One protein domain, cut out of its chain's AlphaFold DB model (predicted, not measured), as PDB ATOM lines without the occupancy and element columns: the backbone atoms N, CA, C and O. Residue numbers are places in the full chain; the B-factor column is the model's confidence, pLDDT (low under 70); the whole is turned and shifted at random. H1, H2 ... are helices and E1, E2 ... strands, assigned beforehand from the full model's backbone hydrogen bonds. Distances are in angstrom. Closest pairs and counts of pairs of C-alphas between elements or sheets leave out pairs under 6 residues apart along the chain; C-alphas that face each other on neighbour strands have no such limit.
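Overview. This is residues 22 to 108 of the 112 residues of an uncharacterized protein of Minicystis rosea (UniProt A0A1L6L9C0). A long, strongly twisted ribbon of four antiparallel strands makes the body, with the short helix H1 packed beside E3. At one end the hairpin of E2 and E3 runs out in a long loop, residues 68 to 80; near the other end lies the long loop of residues 36 to 54, of which residues 39 to 44 stick out free. The 87 printed residues hold four named strands and one named helix, in the order E1, E2, E3, E4, H1, and the class is mostly strand. The sheet's order is E1, E2, E3, E4, a meander, each strand the antiparallel neighbour of the one before. The whole is loose, with a radius of gyration of the C-alphas of 16.6 A, and only just elongated, with spans of 57 by 29 by 17 A.

Arrangement. E2, residues 55 to 67, is an inner strand and forms a hairpin with the edge strand E1, residues 23 to 35, at 165 degrees between directions. Across this pair, N 25 and O 64 are within hydrogen-bond range at 2.8 A, and N 34 and O 56 at 2.8 A. E1 bends by 50 degrees at residue 29. E2 also forms a hairpin with E3, residues 81 to 89, at 145 degrees, with N 59 and O 85 2.9 A apart. In the long link between E2 and E3, residues 76 to 77 form a short antiparallel pairing with residues 66 to 67 of E2. E3 and the edge strand E4, residues 95 to 99, form a hairpin at 144 degrees, with N 98 and O 86 2.8 A apart. E1 and E4 are apart. H1, residues 101 to 107, is on the sheet but over none of its strands; its height over the sheet is 4.3 A, only just more than at the sheet's level. The closest C-alphas of E3 and H1 are those of Arg 83 and Asn 104, 5.2 A apart. In H1 every O i to N i+4 pair is within hydrogen-bond range.

Along the chain. E1 begins at C-alpha 23 (152.693, 204.929, 189.946) and is 35.2 A long from first to last C-alpha. E2 is 38.0 A long and ends at C-alpha 67 (154.990, 198.776, 188.807). E3 is 25.6 A long, E4 13.2 A and H1 9.8 A. H1 ends at C-alpha 107 (164.664, 209.368, 207.057).

Size, cuts and confidence. The two C-alphas farthest apart are those of Gly 39 and Ala 71, at 58.1 A. The printed part, residues 22 to 108, has no cut. The links from E1 to E2 and from E2 to E3 are long; those from E3 to E4 and from E4 to H1 are tight. The mean pLDDT of the printed part is 73.1, and the model's confidence is under 70 at residues 22 to 23, 35 to 55 and 68 to 75.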
ATOM      1  N   SER A  22     154.437 203.606 185.997       64.31
ATOM      2  CA  SER A  22     155.106 203.668 187.291       64.31
ATOM      3  C   SER A  22     154.295 204.637 188.140       64.31
ATOM      4  O   SER A  22     154.292 205.841 187.886       64.31
ATOM      5  N   ASN A  23     153.518 204.104 189.078       68.88
ATOM      6  CA  ASN A  23     152.693 204.929 189.946       68.88
ATOM      7  C   ASN A  23     153.515 205.268 191.183       68.88
ATOM      8  O   ASN A  23     153.950 204.361 191.897       68.88
ATOM      9  N   THR A  24     153.707 206.557 191.458       76.25
ATOM     10  CA  THR A  24     154.171 206.991 192.775       76.25
ATOM     11  C   THR A  24     153.053 206.729 193.772       76.25
ATOM     12  O   THR A  24     151.957 207.274 193.655       76.25
ATOM     13  N   VAL A  25     153.327 205.880 194.754       75.94
ATOM     14  CA  VAL A  25     152.394 205.534 195.816       75.94
ATOM     15  C   VAL A  25     152.820 206.255 197.083       75.94
ATOM     16  O   VAL A  25     153.979 206.188 197.490       75.94
ATOM     17  N   ARG A  26     151.865 206.943 197.710       81.81
ATOM     18  CA  ARG A  26     152.037 207.575 199.017       81.81
ATOM     19  C   ARG A  26     151.140 206.889 200.029       81.81
ATOM     20  O   ARG A  26     149.921 206.900 199.877       81.81
ATOM     21  N   HIS A  27     151.742 206.335 201.072       79.62
ATOM     22  CA  HIS A  27     151.021 205.737 202.188       79.62
ATOM     23  C   HIS A  27     151.237 206.574 203.443       79.62
ATOM     24  O   HIS A  27     152.371 206.803 203.856       79.62
ATOM     25  N   MET A  28     150.148 207.037 204.057       79.44
ATOM     26  CA  MET A  28     150.220 207.688 205.366       79.44
ATOM     27  C   MET A  28     150.497 206.629 206.433       79.44
ATOM     28  O   MET A  28     149.802 205.616 206.486       79.44
ATOM     29  N   THR A  29     151.512 206.855 207.263       75.31
ATOM     30  CA  THR A  29     151.927 205.902 208.305       75.31
ATOM     31  C   THR A  29     151.480 206.367 209.685       75.31
ATOM     32  O   THR A  29     150.840 205.611 210.410       75.31
ATOM     33  N   ALA A  30     151.771 207.621 210.038       74.94
ATOM     34  CA  ALA A  30     151.336 208.230 211.288       74.94
ATOM     35  C   ALA A  30     151.119 209.743 211.145       74.94
ATOM     36  O   ALA A  30     151.841 210.449 210.434       74.94
ATOM     37  N   ALA A  31     150.128 210.238 211.876       78.31
ATOM     38  CA  ALA A  31     149.710 211.628 211.915       78.31
ATOM     39  C   ALA A  31     149.589 212.061 213.377       78.31
ATOM     40  O   ALA A  31     148.926 211.379 214.161       78.31
ATOM     41  N   ARG A  32     150.223 213.176 213.759       78.69
ATOM     42  CA  ARG A  32     150.137 213.691 215.133       78.69
ATOM     43  C   ARG A  32     149.988 215.204 215.175       78.69
ATOM     44  O   ARG A  32     150.681 215.925 214.459       78.69
ATOM     45  N   TRP A  33     149.129 215.674 216.071       78.75
ATOM     46  CA  TRP A  33     149.053 217.079 216.453       78.75
ATOM     47  C   TRP A  33     150.031 217.350 217.586       78.75
ATOM     48  O   TRP A  33     150.145 216.551 218.515       78.75
ATOM     49  N   ILE A  34     150.740 218.468 217.497       76.69
ATOM     50  CA  ILE A  34     151.592 218.974 218.565       76.69
ATOM     51  C   ILE A  34     151.140 220.392 218.882       76.69
ATOM     52  O   ILE A  34     151.051 221.242 217.992       76.69
ATOM     53  N   GLU A  35     150.874 220.645 220.158       68.94
ATOM     54  CA  GLU A  35     150.711 221.999 220.665       68.94
ATOM     55  C   GLU A  35     152.088 222.657 220.721       68.94
ATOM     56  O   GLU A  35     152.970 222.271 221.488       68.94
ATOM     57  N   THR A  36     152.303 223.621 219.837       61.56
ATOM     58  CA  THR A  36     153.512 224.435 219.815       61.56
ATOM     59  C   THR A  36     153.229 225.694 220.619       61.56
ATOM     60  O   THR A  36     152.598 226.625 220.126       61.56
ATOM     61  N   HIS A  37     153.665 225.721 221.880       51.00
ATOM     62  CA  HIS A  37     153.586 226.937 222.688       51.00
ATOM     63  C   HIS A  37     154.391 228.073 222.025       51.00
ATOM     64  O   HIS A  37     155.492 227.820 221.529       51.00
ATOM     65  N   PRO A  38     153.908 229.330 222.070       48.47
ATOM     66  CA  PRO A  38     154.497 230.474 221.359       48.47
ATOM     67  C   PRO A  38     155.907 230.907 221.829       48.47
ATOM     68  O   PRO A  38     156.399 231.943 221.400       48.47
ATOM     69  N   GLY A  39     156.577 230.128 222.685       50.25
ATOM     70  CA  GLY A  39     157.962 230.353 223.123       50.25
ATOM     71  C   GLY A  39     158.976 229.318 222.619       50.25
ATOM     72  O   GLY A  39     160.165 229.455 222.893       50.25
ATOM     73  N   GLY A  40     158.538 228.276 221.903       47.38
ATOM     74  CA  GLY A  40     159.442 227.298 221.300       47.38
ATOM     75  C   GLY A  40     160.008 227.849 219.998       47.38
ATOM     76  O   GLY A  40     159.316 227.834 218.983       47.38
ATOM     77  N   ALA A  41     161.240 228.359 220.026       45.78
ATOM     78  CA  ALA A  41     161.927 228.798 218.817       45.78
ATOM     79  C   ALA A  41     161.860 227.688 217.745       45.78
ATOM     80  O   ALA A  41     162.157 226.530 218.063       45.78
ATOM     81  N   PRO A  42     161.464 227.997 216.495       50.94
ATOM     82  CA  PRO A  42     161.558 227.028 215.410       50.94
ATOM     83  C   PRO A  42     163.016 226.573 215.319       50.94
ATOM     84  O   PRO A  42     163.931 227.400 215.369       50.94
ATOM     85  N   ALA A  43     163.245 225.262 215.224       49.03
ATOM     86  CA  ALA A  43     164.581 224.738 214.977       49.03
ATOM     87  C   ALA A  43     165.154 225.441 213.735       49.03
ATOM     88  O   ALA A  43     164.508 225.483 212.683       49.03
ATOM     89  N   ALA A  44     166.323 226.066 213.891       37.66
ATOM     90  CA  ALA A  44     166.959 226.858 212.849       37.66
ATOM     91  C   ALA A  44     167.176 225.990 211.597       37.66
ATOM     92  O   ALA A  44     168.019 225.101 211.603       37.66
ATOM     93  N   GLY A  45     166.392 226.234 210.540       44.62
ATOM     94  CA  GLY A  45     166.443 225.476 209.281       44.62
ATOM     95  C   GLY A  45     165.100 224.921 208.796       44.62
ATOM     96  O   GLY A  45     165.007 224.462 207.658       44.62
ATOM     97  N   ALA A  46     164.046 224.989 209.609       50.53
ATOM     98  CA  ALA A  46     162.729 224.502 209.222       50.53
ATOM     99  C   ALA A  46     161.943 225.576 208.438       50.53
ATOM    100  O   ALA A  46     161.773 226.700 208.906       50.53
ATOM    101  N   ALA A  47     161.459 225.251 207.233       50.38
ATOM    102  CA  ALA A  47     160.652 226.171 206.426       50.38
ATOM    103  C   ALA A  47     159.381 226.578 207.196       50.38
ATOM    104  O   ALA A  47     158.589 225.725 207.598       50.38
ATOM    105  N   GLN A  48     159.175 227.872 207.432       52.47
ATOM    106  CA  GLN A  48     158.046 228.343 208.232       52.47
ATOM    107  C   GLN A  48     156.735 228.181 207.440       52.47
ATOM    108  O   GLN A  48     156.462 228.936 206.509       52.47
ATOM    109  N   ALA A  49     155.892 227.215 207.810       55.31
ATOM    110  CA  ALA A  49     154.474 227.305 207.479       55.31
ATOM    111  C   ALA A  49     153.864 228.356 208.419       55.31
ATOM    112  O   ALA A  49     154.075 228.274 209.628       55.31
ATOM    113  N   ALA A  50     153.139 229.348 207.897       55.22
ATOM    114  CA  ALA A  50     152.428 230.320 208.731       55.22
ATOM    115  C   ALA A  50     151.474 229.568 209.679       55.22
ATOM    116  O   ALA A  50     150.614 228.821 209.218       55.22
ATOM    117  N   ALA A  51     151.704 229.672 210.988       52.88
ATOM    118  CA  ALA A  51     150.883 229.043 212.016       52.88
ATOM    119  C   ALA A  51     149.920 230.096 212.570       52.88
ATOM    120  O   ALA A  51     150.379 231.017 213.239       52.88
ATOM    121  N   ASP A  52     148.621 229.966 212.290       55.91
ATOM    122  CA  ASP A  52     147.602 230.886 212.825       55.91
ATOM    123  C   ASP A  52     147.180 230.512 214.261       55.91
ATOM    124  O   ASP A  52     146.896 231.400 215.054       55.91
ATOM    125  N   ASP A  53     147.209 229.223 214.636       58.47
ATOM    126  CA  ASP A  53     146.547 228.738 215.868       58.47
ATOM    127  C   ASP A  53     147.447 227.989 216.870       58.47
ATOM    128  O   ASP A  53     146.975 227.229 217.716       58.47
ATOM    129  N   GLY A  54     148.772 228.148 216.799       62.44
ATOM    130  CA  GLY A  54     149.700 227.516 217.758       62.44
ATOM    131  C   GLY A  54     149.675 225.975 217.769       62.44
ATOM    132  O   GLY A  54     150.335 225.341 218.594       62.44
ATOM    133  N   ARG A  55     148.948 225.348 216.839       68.00
ATOM    134  CA  ARG A  55     148.864 223.898 216.654       68.00
ATOM    135  C   ARG A  55     149.533 223.517 215.350       68.00
ATOM    136  O   ARG A  55     149.126 223.950 214.276       68.00
ATOM    137  N   THR A  56     150.532 222.658 215.472       79.56
ATOM    138  CA  THR A  56     151.298 222.145 214.346       79.56
ATOM    139  C   THR A  56     150.949 220.676 214.128       79.56
ATOM    140  O   THR A  56     151.071 219.858 215.042       79.56
ATOM    141  N   PHE A  57     150.545 220.310 212.917       84.38
ATOM    142  CA  PHE A  57     150.297 218.925 212.527       84.38
ATOM    143  C   PHE A  57     151.512 218.347 211.812       84.38
ATOM    144  O   PHE A  57     151.972 218.889 210.812       84.38
ATOM    145  N   TYR A  58     152.030 217.225 212.296       87.12
ATOM    146  CA  TYR A  58     153.087 216.490 211.612       87.12
ATOM    147  C   TYR A  58     152.495 215.264 210.930       87.12
ATOM    148  O   TYR A  58     151.915 214.392 211.584       87.12
ATOM    149  N   LEU A  59     152.678 215.194 209.614       88.06
ATOM    150  CA  LEU A  59     152.263 214.075 208.783       88.06
ATOM    151  C   LEU A  59     153.493 213.299 208.329       88.06
ATOM    152  O   LEU A  59     154.280 213.805 207.530       88.06
ATOM    153  N   THR A  60     153.629 212.064 208.802       88.56
ATOM    154  CA  THR A  60     154.616 211.117 208.274       88.56
ATOM    155  C   THR A  60     153.973 210.237 207.208       88.56
ATOM    156  O   THR A  60     152.850 209.749 207.365       88.56
ATOM    157  N   TYR A  61     154.673 210.069 206.094       88.69
ATOM    158  CA  TYR A  61     154.220 209.262 204.972       88.69
ATOM    159  C   TYR A  61     155.398 208.544 204.336       88.69
ATOM    160  O   TYR A  61     156.526 209.027 204.354       88.69
ATOM    161  N   TRP A  62     155.126 207.387 203.760       87.94
ATOM    162  CA  TRP A  62     156.061 206.675 202.912       87.94
ATOM    163  C   TRP A  62     155.745 206.979 201.452       87.94
ATOM    164  O   TRP A  62     154.576 206.967 201.058       87.94
ATOM    165  N   GLU A  63     156.773 207.249 200.655       87.25
ATOM    166  CA  GLU A  63     156.662 207.461 199.216       87.25
ATOM    167  C   GLU A  63     157.549 206.467 198.473       87.25
ATOM    168  O   GLU A  63     158.765 206.447 198.655       87.25
ATOM    169  N   GLY A  64     156.945 205.669 197.600       84.19
ATOM    170  CA  GLY A  64     157.654 204.755 196.713       84.19
ATOM    171  C   GLY A  64     157.005 204.700 195.341       84.19
ATOM    172  O   GLY A  64     156.053 205.421 195.056       84.19
ATOM    173  N   SER A  65     157.516 203.836 194.474       80.88
ATOM    174  CA  SER A  65     156.937 203.591 193.156       80.88
ATOM    175  C   SER A  65     156.569 202.127 193.022       80.88
ATOM    176  O   SER A  65     157.339 201.254 193.418       80.88
ATOM    177  N   CYS A  66     155.388 201.847 192.487       75.00
ATOM    178  CA  CYS A  66     154.954 200.487 192.211       75.00
ATOM    179  C   CYS A  66     154.741 200.315 190.711       75.00
ATOM    180  O   CYS A  66     154.121 201.159 190.058       75.00
ATOM    181  N   SER A  67     155.238 199.200 190.179       73.81
ATOM    182  CA  SER A  67     154.990 198.776 188.807       73.81
ATOM    183  C   SER A  67     154.033 197.590 188.805       73.81
ATOM    184  O   SER A  67     154.211 196.616 189.544       73.81
ATOM    185  N   SER A  68     153.016 197.657 187.946       68.31
ATOM    186  CA  SER A  68     152.092 196.547 187.687       68.31
ATOM    187  C   SER A  68     152.737 195.408 186.885       68.31
ATOM    188  O   SER A  68     152.104 194.356 186.710       68.31
ATOM    189  N   GLY A  69     153.993 195.587 186.457       61.25
ATOM    190  CA  GLY A  69     154.729 194.653 185.615       61.25
ATOM    191  C   GLY A  69     154.095 194.485 184.233       61.25
ATOM    192  O   GLY A  69     152.985 194.941 183.965       61.25
ATOM    193  N   ILE A  70     154.795 193.781 183.351       58.16
ATOM    194  CA  ILE A  70     154.306 193.448 182.010       58.16
ATOM    195  C   ILE A  70     154.110 191.937 181.997       58.16
ATOM    196  O   ILE A  70     155.038 191.192 182.306       58.16
ATOM    197  N   ALA A  71     152.893 191.472 181.706       57.94
ATOM    198  CA  ALA A  71     152.567 190.042 181.632       57.94
ATOM    199  C   ALA A  71     152.994 189.209 182.870       57.94
ATOM    200  O   ALA A  71     153.394 188.056 182.748       57.94
ATOM    201  N   GLY A  72     152.911 189.787 184.078       56.69
ATOM    202  CA  GLY A  72     153.206 189.092 185.341       56.69
ATOM    203  C   GLY A  72     154.676 189.099 185.780       56.69
ATOM    204  O   GLY A  72     154.961 188.709 186.909       56.69
ATOM    205  N   LEU A  73     155.594 189.607 184.953       56.22
ATOM    206  CA  LEU A  73     157.008 189.804 185.291       56.22
ATOM    207  C   LEU A  73     157.255 191.259 185.723       56.22
ATOM    208  O   LEU A  73     156.775 192.198 185.086       56.22
ATOM    209  N   GLY A  74     157.997 191.454 186.818       64.56
ATOM    210  CA  GLY A  74     158.356 192.790 187.323       64.56
ATOM    211  C   GLY A  74     157.277 193.488 188.159       64.56
ATOM    212  O   GLY A  74     157.327 194.705 188.324       64.56
ATOM    213  N   ARG A  75     156.304 192.736 188.692       69.19
ATOM    214  CA  ARG A  75     155.366 193.245 189.702       69.19
ATOM    215  C   ARG A  75     156.101 193.499 191.008       69.19
ATOM    216  O   ARG A  75     156.677 192.575 191.576       69.19
ATOM    217  N   GLY A  76     156.053 194.729 191.494       70.62
ATOM    218  CA  GLY A  76     156.691 195.075 192.754       70.62
ATOM    219  C   GLY A  76     156.645 196.561 193.049       70.62
ATOM    220  O   GLY A  76     156.461 197.391 192.156       70.62
ATOM    221  N   CYS A  77     156.822 196.877 194.325       76.38
ATOM    222  CA  CYS A  77     157.042 198.233 194.789       76.38
ATOM    223  C   CYS A  77     158.519 198.404 195.122       76.38
ATOM    224  O   CYS A  77     159.145 197.515 195.702       76.38
ATOM    225  N   THR A  78     159.083 199.548 194.757       77.88
ATOM    226  CA  THR A  78     160.409 199.940 195.218       77.88
ATOM    227  C   THR A  78     160.383 200.096 196.733       77.88
ATOM    228  O   THR A  78     159.374 200.532 197.291       77.88
ATOM    229  N   LEU A  79     161.507 199.826 197.403       77.56
ATOM    230  CA  LEU A  79     161.704 200.371 198.744       77.56
ATOM    231  C   LEU A  79     161.796 201.898 198.622       77.56
ATOM    232  O   LEU A  79     162.844 202.434 198.271       77.56
ATOM    233  N   GLY A  80     160.671 202.563 198.853       82.19
ATOM    234  CA  GLY A  80     160.541 204.007 198.945       82.19
ATOM    235  C   GLY A  80     161.128 204.585 200.232       82.19
ATOM    236  O   GLY A  80     161.613 203.846 201.094       82.19
ATOM    237  N   ASP A  81     161.035 205.904 200.360       86.69
ATOM    238  CA  ASP A  81     161.563 206.668 201.486       86.69
ATOM    239  C   ASP A  81     160.440 207.161 202.400       86.69
ATOM    240  O   ASP A  81     159.343 207.519 201.959       86.69
ATOM    241  N   SER A  82     160.740 207.223 203.695       87.44
ATOM    242  CA  SER A  82     159.881 207.894 204.665       87.44
ATOM    243  C   SER A  82     160.103 209.402 204.599       87.44
ATOM    244  O   SER A  82     161.221 209.895 204.451       87.44
ATOM    245  N   ARG A  83     159.013 210.149 204.703       89.12
ATOM    246  CA  ARG A  83     158.966 211.600 204.590       89.12
ATOM    247  C   ARG A  83     158.072 212.159 205.687       89.12
ATOM    248  O   ARG A  83     157.157 211.494 206.172       89.12
ATOM    249  N   ILE A  84     158.313 213.404 206.058       88.56
ATOM    250  CA  ILE A  84     157.521 214.151 207.020       88.56
ATOM    251  C   ILE A  84     157.215 215.543 206.474       88.56
ATOM    252  O   ILE A  84     158.073 216.232 205.910       88.56
ATOM    253  N   LYS A  85     155.954 215.938 206.627       89.81
ATOM    254  CA  LYS A  85     155.482 217.299 206.388       89.81
ATOM    255  C   LYS A  85     155.026 217.912 207.692       89.81
ATOM    256  O   LYS A  85     154.374 217.248 208.501       89.81
ATOM    257  N   ARG A  86     155.335 219.192 207.856       88.12
ATOM    258  CA  ARG A  86     154.721 220.040 208.864       88.12
ATOM    259  C   ARG A  86     153.571 220.789 208.215       88.12
ATOM    260  O   ARG A  86     153.756 221.472 207.216       88.12
ATOM    261  N   CYS A  87     152.395 220.671 208.791       86.94
ATOM    262  CA  CYS A  87     151.181 221.295 208.320       86.94
ATOM    263  C   CYS A  87     150.621 222.212 209.396       86.94
ATOM    264  O   CYS A  87     150.525 221.824 210.557       86.94
ATOM    265  N   ASN A  88     150.210 223.406 208.990       84.56
ATOM    266  CA  ASN A  88     149.509 224.342 209.852       84.56
ATOM    267  C   ASN A  88     148.106 224.575 209.315       84.56
ATOM    268  O   ASN A  88     147.903 224.692 208.103       84.56
ATOM    269  N   VAL A  89     147.147 224.612 210.235       79.44
ATOM    270  CA  VAL A  89     145.774 225.005 209.932       79.44
ATOM    271  C   VAL A  89     145.720 226.519 209.971       79.44
ATOM    272  O   VAL A  89     146.214 227.140 210.911       79.44
ATOM    273  N   LYS A  90     145.173 227.095 208.910       79.12
ATOM    274  CA  LYS A  90     144.863 228.514 208.832       79.12
ATOM    275  C   LYS A  90     143.488 228.773 209.432       79.12
ATOM    276  O   LYS A  90     142.638 227.882 209.480       79.12
ATOM    277  N   SER A  91     143.245 230.023 209.793       78.44
ATOM    278  CA  SER A  91     141.947 230.510 210.277       78.44
ATOM    279  C   SER A  91     140.754 230.212 209.344       78.44
ATOM    280  O   SER A  91     139.618 230.124 209.802       78.44
ATOM    281  N   ASP A  92     140.991 229.992 208.047       82.12
ATOM    282  CA  ASP A  92     139.975 229.608 207.054       82.12
ATOM    283  C   ASP A  92     139.688 228.087 206.992       82.12
ATOM    284  O   ASP A  92     139.012 227.619 206.075       82.12
ATOM    285  N   ASN A  93     140.179 227.308 207.963       77.06
ATOM    286  CA  ASN A  93     140.142 225.838 208.005       77.06
ATOM    287  C   ASN A  93     140.880 225.141 206.847       77.06
ATOM    288  O   ASN A  93     140.737 223.929 206.662       77.06
ATOM    289  N   THR A  94     141.696 225.859 206.073       83.00
ATOM    290  CA  THR A  94     142.602 225.239 205.101       83.00
ATOM    291  C   THR A  94     143.920 224.851 205.761       83.00
ATOM    292  O   THR A  94     144.320 225.394 206.791       83.00
ATOM    293  N   MET A  95     144.619 223.879 205.174       80.88
ATOM    294  CA  MET A  95     145.881 223.371 205.702       80.88
ATOM    295  C   MET A  95     147.024 223.680 204.736       80.88
ATOM    296  O   MET A  95     146.975 223.301 203.566       80.88
ATOM    297  N   ALA A  96     148.068 224.346 205.227       85.81
ATOM    298  CA  ALA A  96     149.300 224.583 204.484       85.81
ATOM    299  C   ALA A  96     150.406 223.668 205.011       85.81
ATOM    300  O   ALA A  96     150.809 223.780 206.167       85.81
ATOM    301  N   CYS A  97     150.894 222.771 204.154       87.06
ATOM    302  CA  CYS A  97     151.940 221.811 204.488       87.06
ATOM    303  C   CYS A  97     153.258 222.159 203.801       87.06
ATOM    304  O   CYS A  97     153.297 222.348 202.587       87.06
ATOM    305  N   VAL A  98     154.339 222.155 204.570       89.56
ATOM    306  CA  VAL A  98     155.716 222.310 204.104       89.56
ATOM    307  C   VAL A  98     156.496 221.031 204.377       89.56
ATOM    308  O   VAL A  98     156.230 220.313 205.344       89.56
ATOM    309  N   ASP A  99     157.433 220.710 203.491       88.44
ATOM    310  CA  ASP A  99     158.371 219.616 203.724       88.44
ATOM    311  C   ASP A  99     159.384 220.013 204.803       88.44
ATOM    312  O   ASP A  99     159.851 221.150 204.835       88.44
ATOM    313  N   GLU A 100     159.754 219.059 205.658       86.69
ATOM    314  CA  GLU A 100     160.846 219.217 206.621       86.69
ATOM    315  C   GLU A 100     162.132 218.628 206.021       86.69
ATOM    316  O   GLU A 100     162.381 217.429 206.171       86.69
ATOM    317  N   PRO A 101     162.957 219.406 205.298       85.38
ATOM    318  CA  PRO A 101     164.082 218.859 204.539       85.38
ATOM    319  C   PRO A 101     165.123 218.174 205.429       85.38
ATOM    320  O   PRO A 101     165.674 217.146 205.044       85.38
ATOM    321  N   GLU A 102     165.364 218.702 206.629       83.12
ATOM    322  CA  GLU A 102     166.331 218.130 207.563       83.12
ATOM    323  C   GLU A 102     165.865 216.779 208.120       83.12
ATOM    324  O   GLU A 102     166.608 215.800 208.057       83.12
ATOM    325  N   ALA A 103     164.614 216.691 208.581       83.75
ATOM    326  CA  ALA A 103     164.044 215.431 209.049       83.75
ATOM    327  C   ALA A 103     163.925 214.413 207.902       83.75
ATOM    328  O   ALA A 103     164.266 213.245 208.065       83.75
ATOM    329  N   ASN A 104     163.536 214.869 206.709       86.88
ATOM    330  CA  ASN A 104     163.491 214.036 205.509       86.88
ATOM    331  C   ASN A 104     164.862 213.480 205.121       86.88
ATOM    332  O   ASN A 104     164.929 212.372 204.603       86.88
ATOM    333  N   ARG A 105     165.951 214.215 205.369       85.25
ATOM    334  CA  ARG A 105     167.313 213.718 205.141       85.25
ATOM    335  C   ARG A 105     167.676 212.598 206.114       85.25
ATOM    336  O   ARG A 105     168.342 211.661 205.703       85.25
ATOM    337  N   ILE A 106     167.236 212.678 207.369       84.12
ATOM    338  CA  ILE A 106     167.478 211.629 208.374       84.12
ATOM    339  C   ILE A 106     166.695 210.354 208.032       84.12
ATOM    340  O   ILE A 106     167.188 209.251 208.232       84.12
ATOM    341  N   PHE A 107     165.480 210.501 207.500       81.25
ATOM    342  CA  PHE A 107     164.664 209.368 207.057       81.25
ATOM    343  C   PHE A 107     165.046 208.822 205.677       81.25
ATOM    344  O   PHE A 107     164.585 207.738 205.313       81.25
ATOM    345  N   ALA A 108     165.855 209.558 204.910       82.56
ATOM    346  CA  ALA A 108     166.331 209.100 203.617       82.56
ATOM    347  C   ALA A 108     167.242 207.891 203.815       82.56
ATOM    348  O   ALA A 108     168.154 207.903 204.642       82.56
TER     349      ALA A 108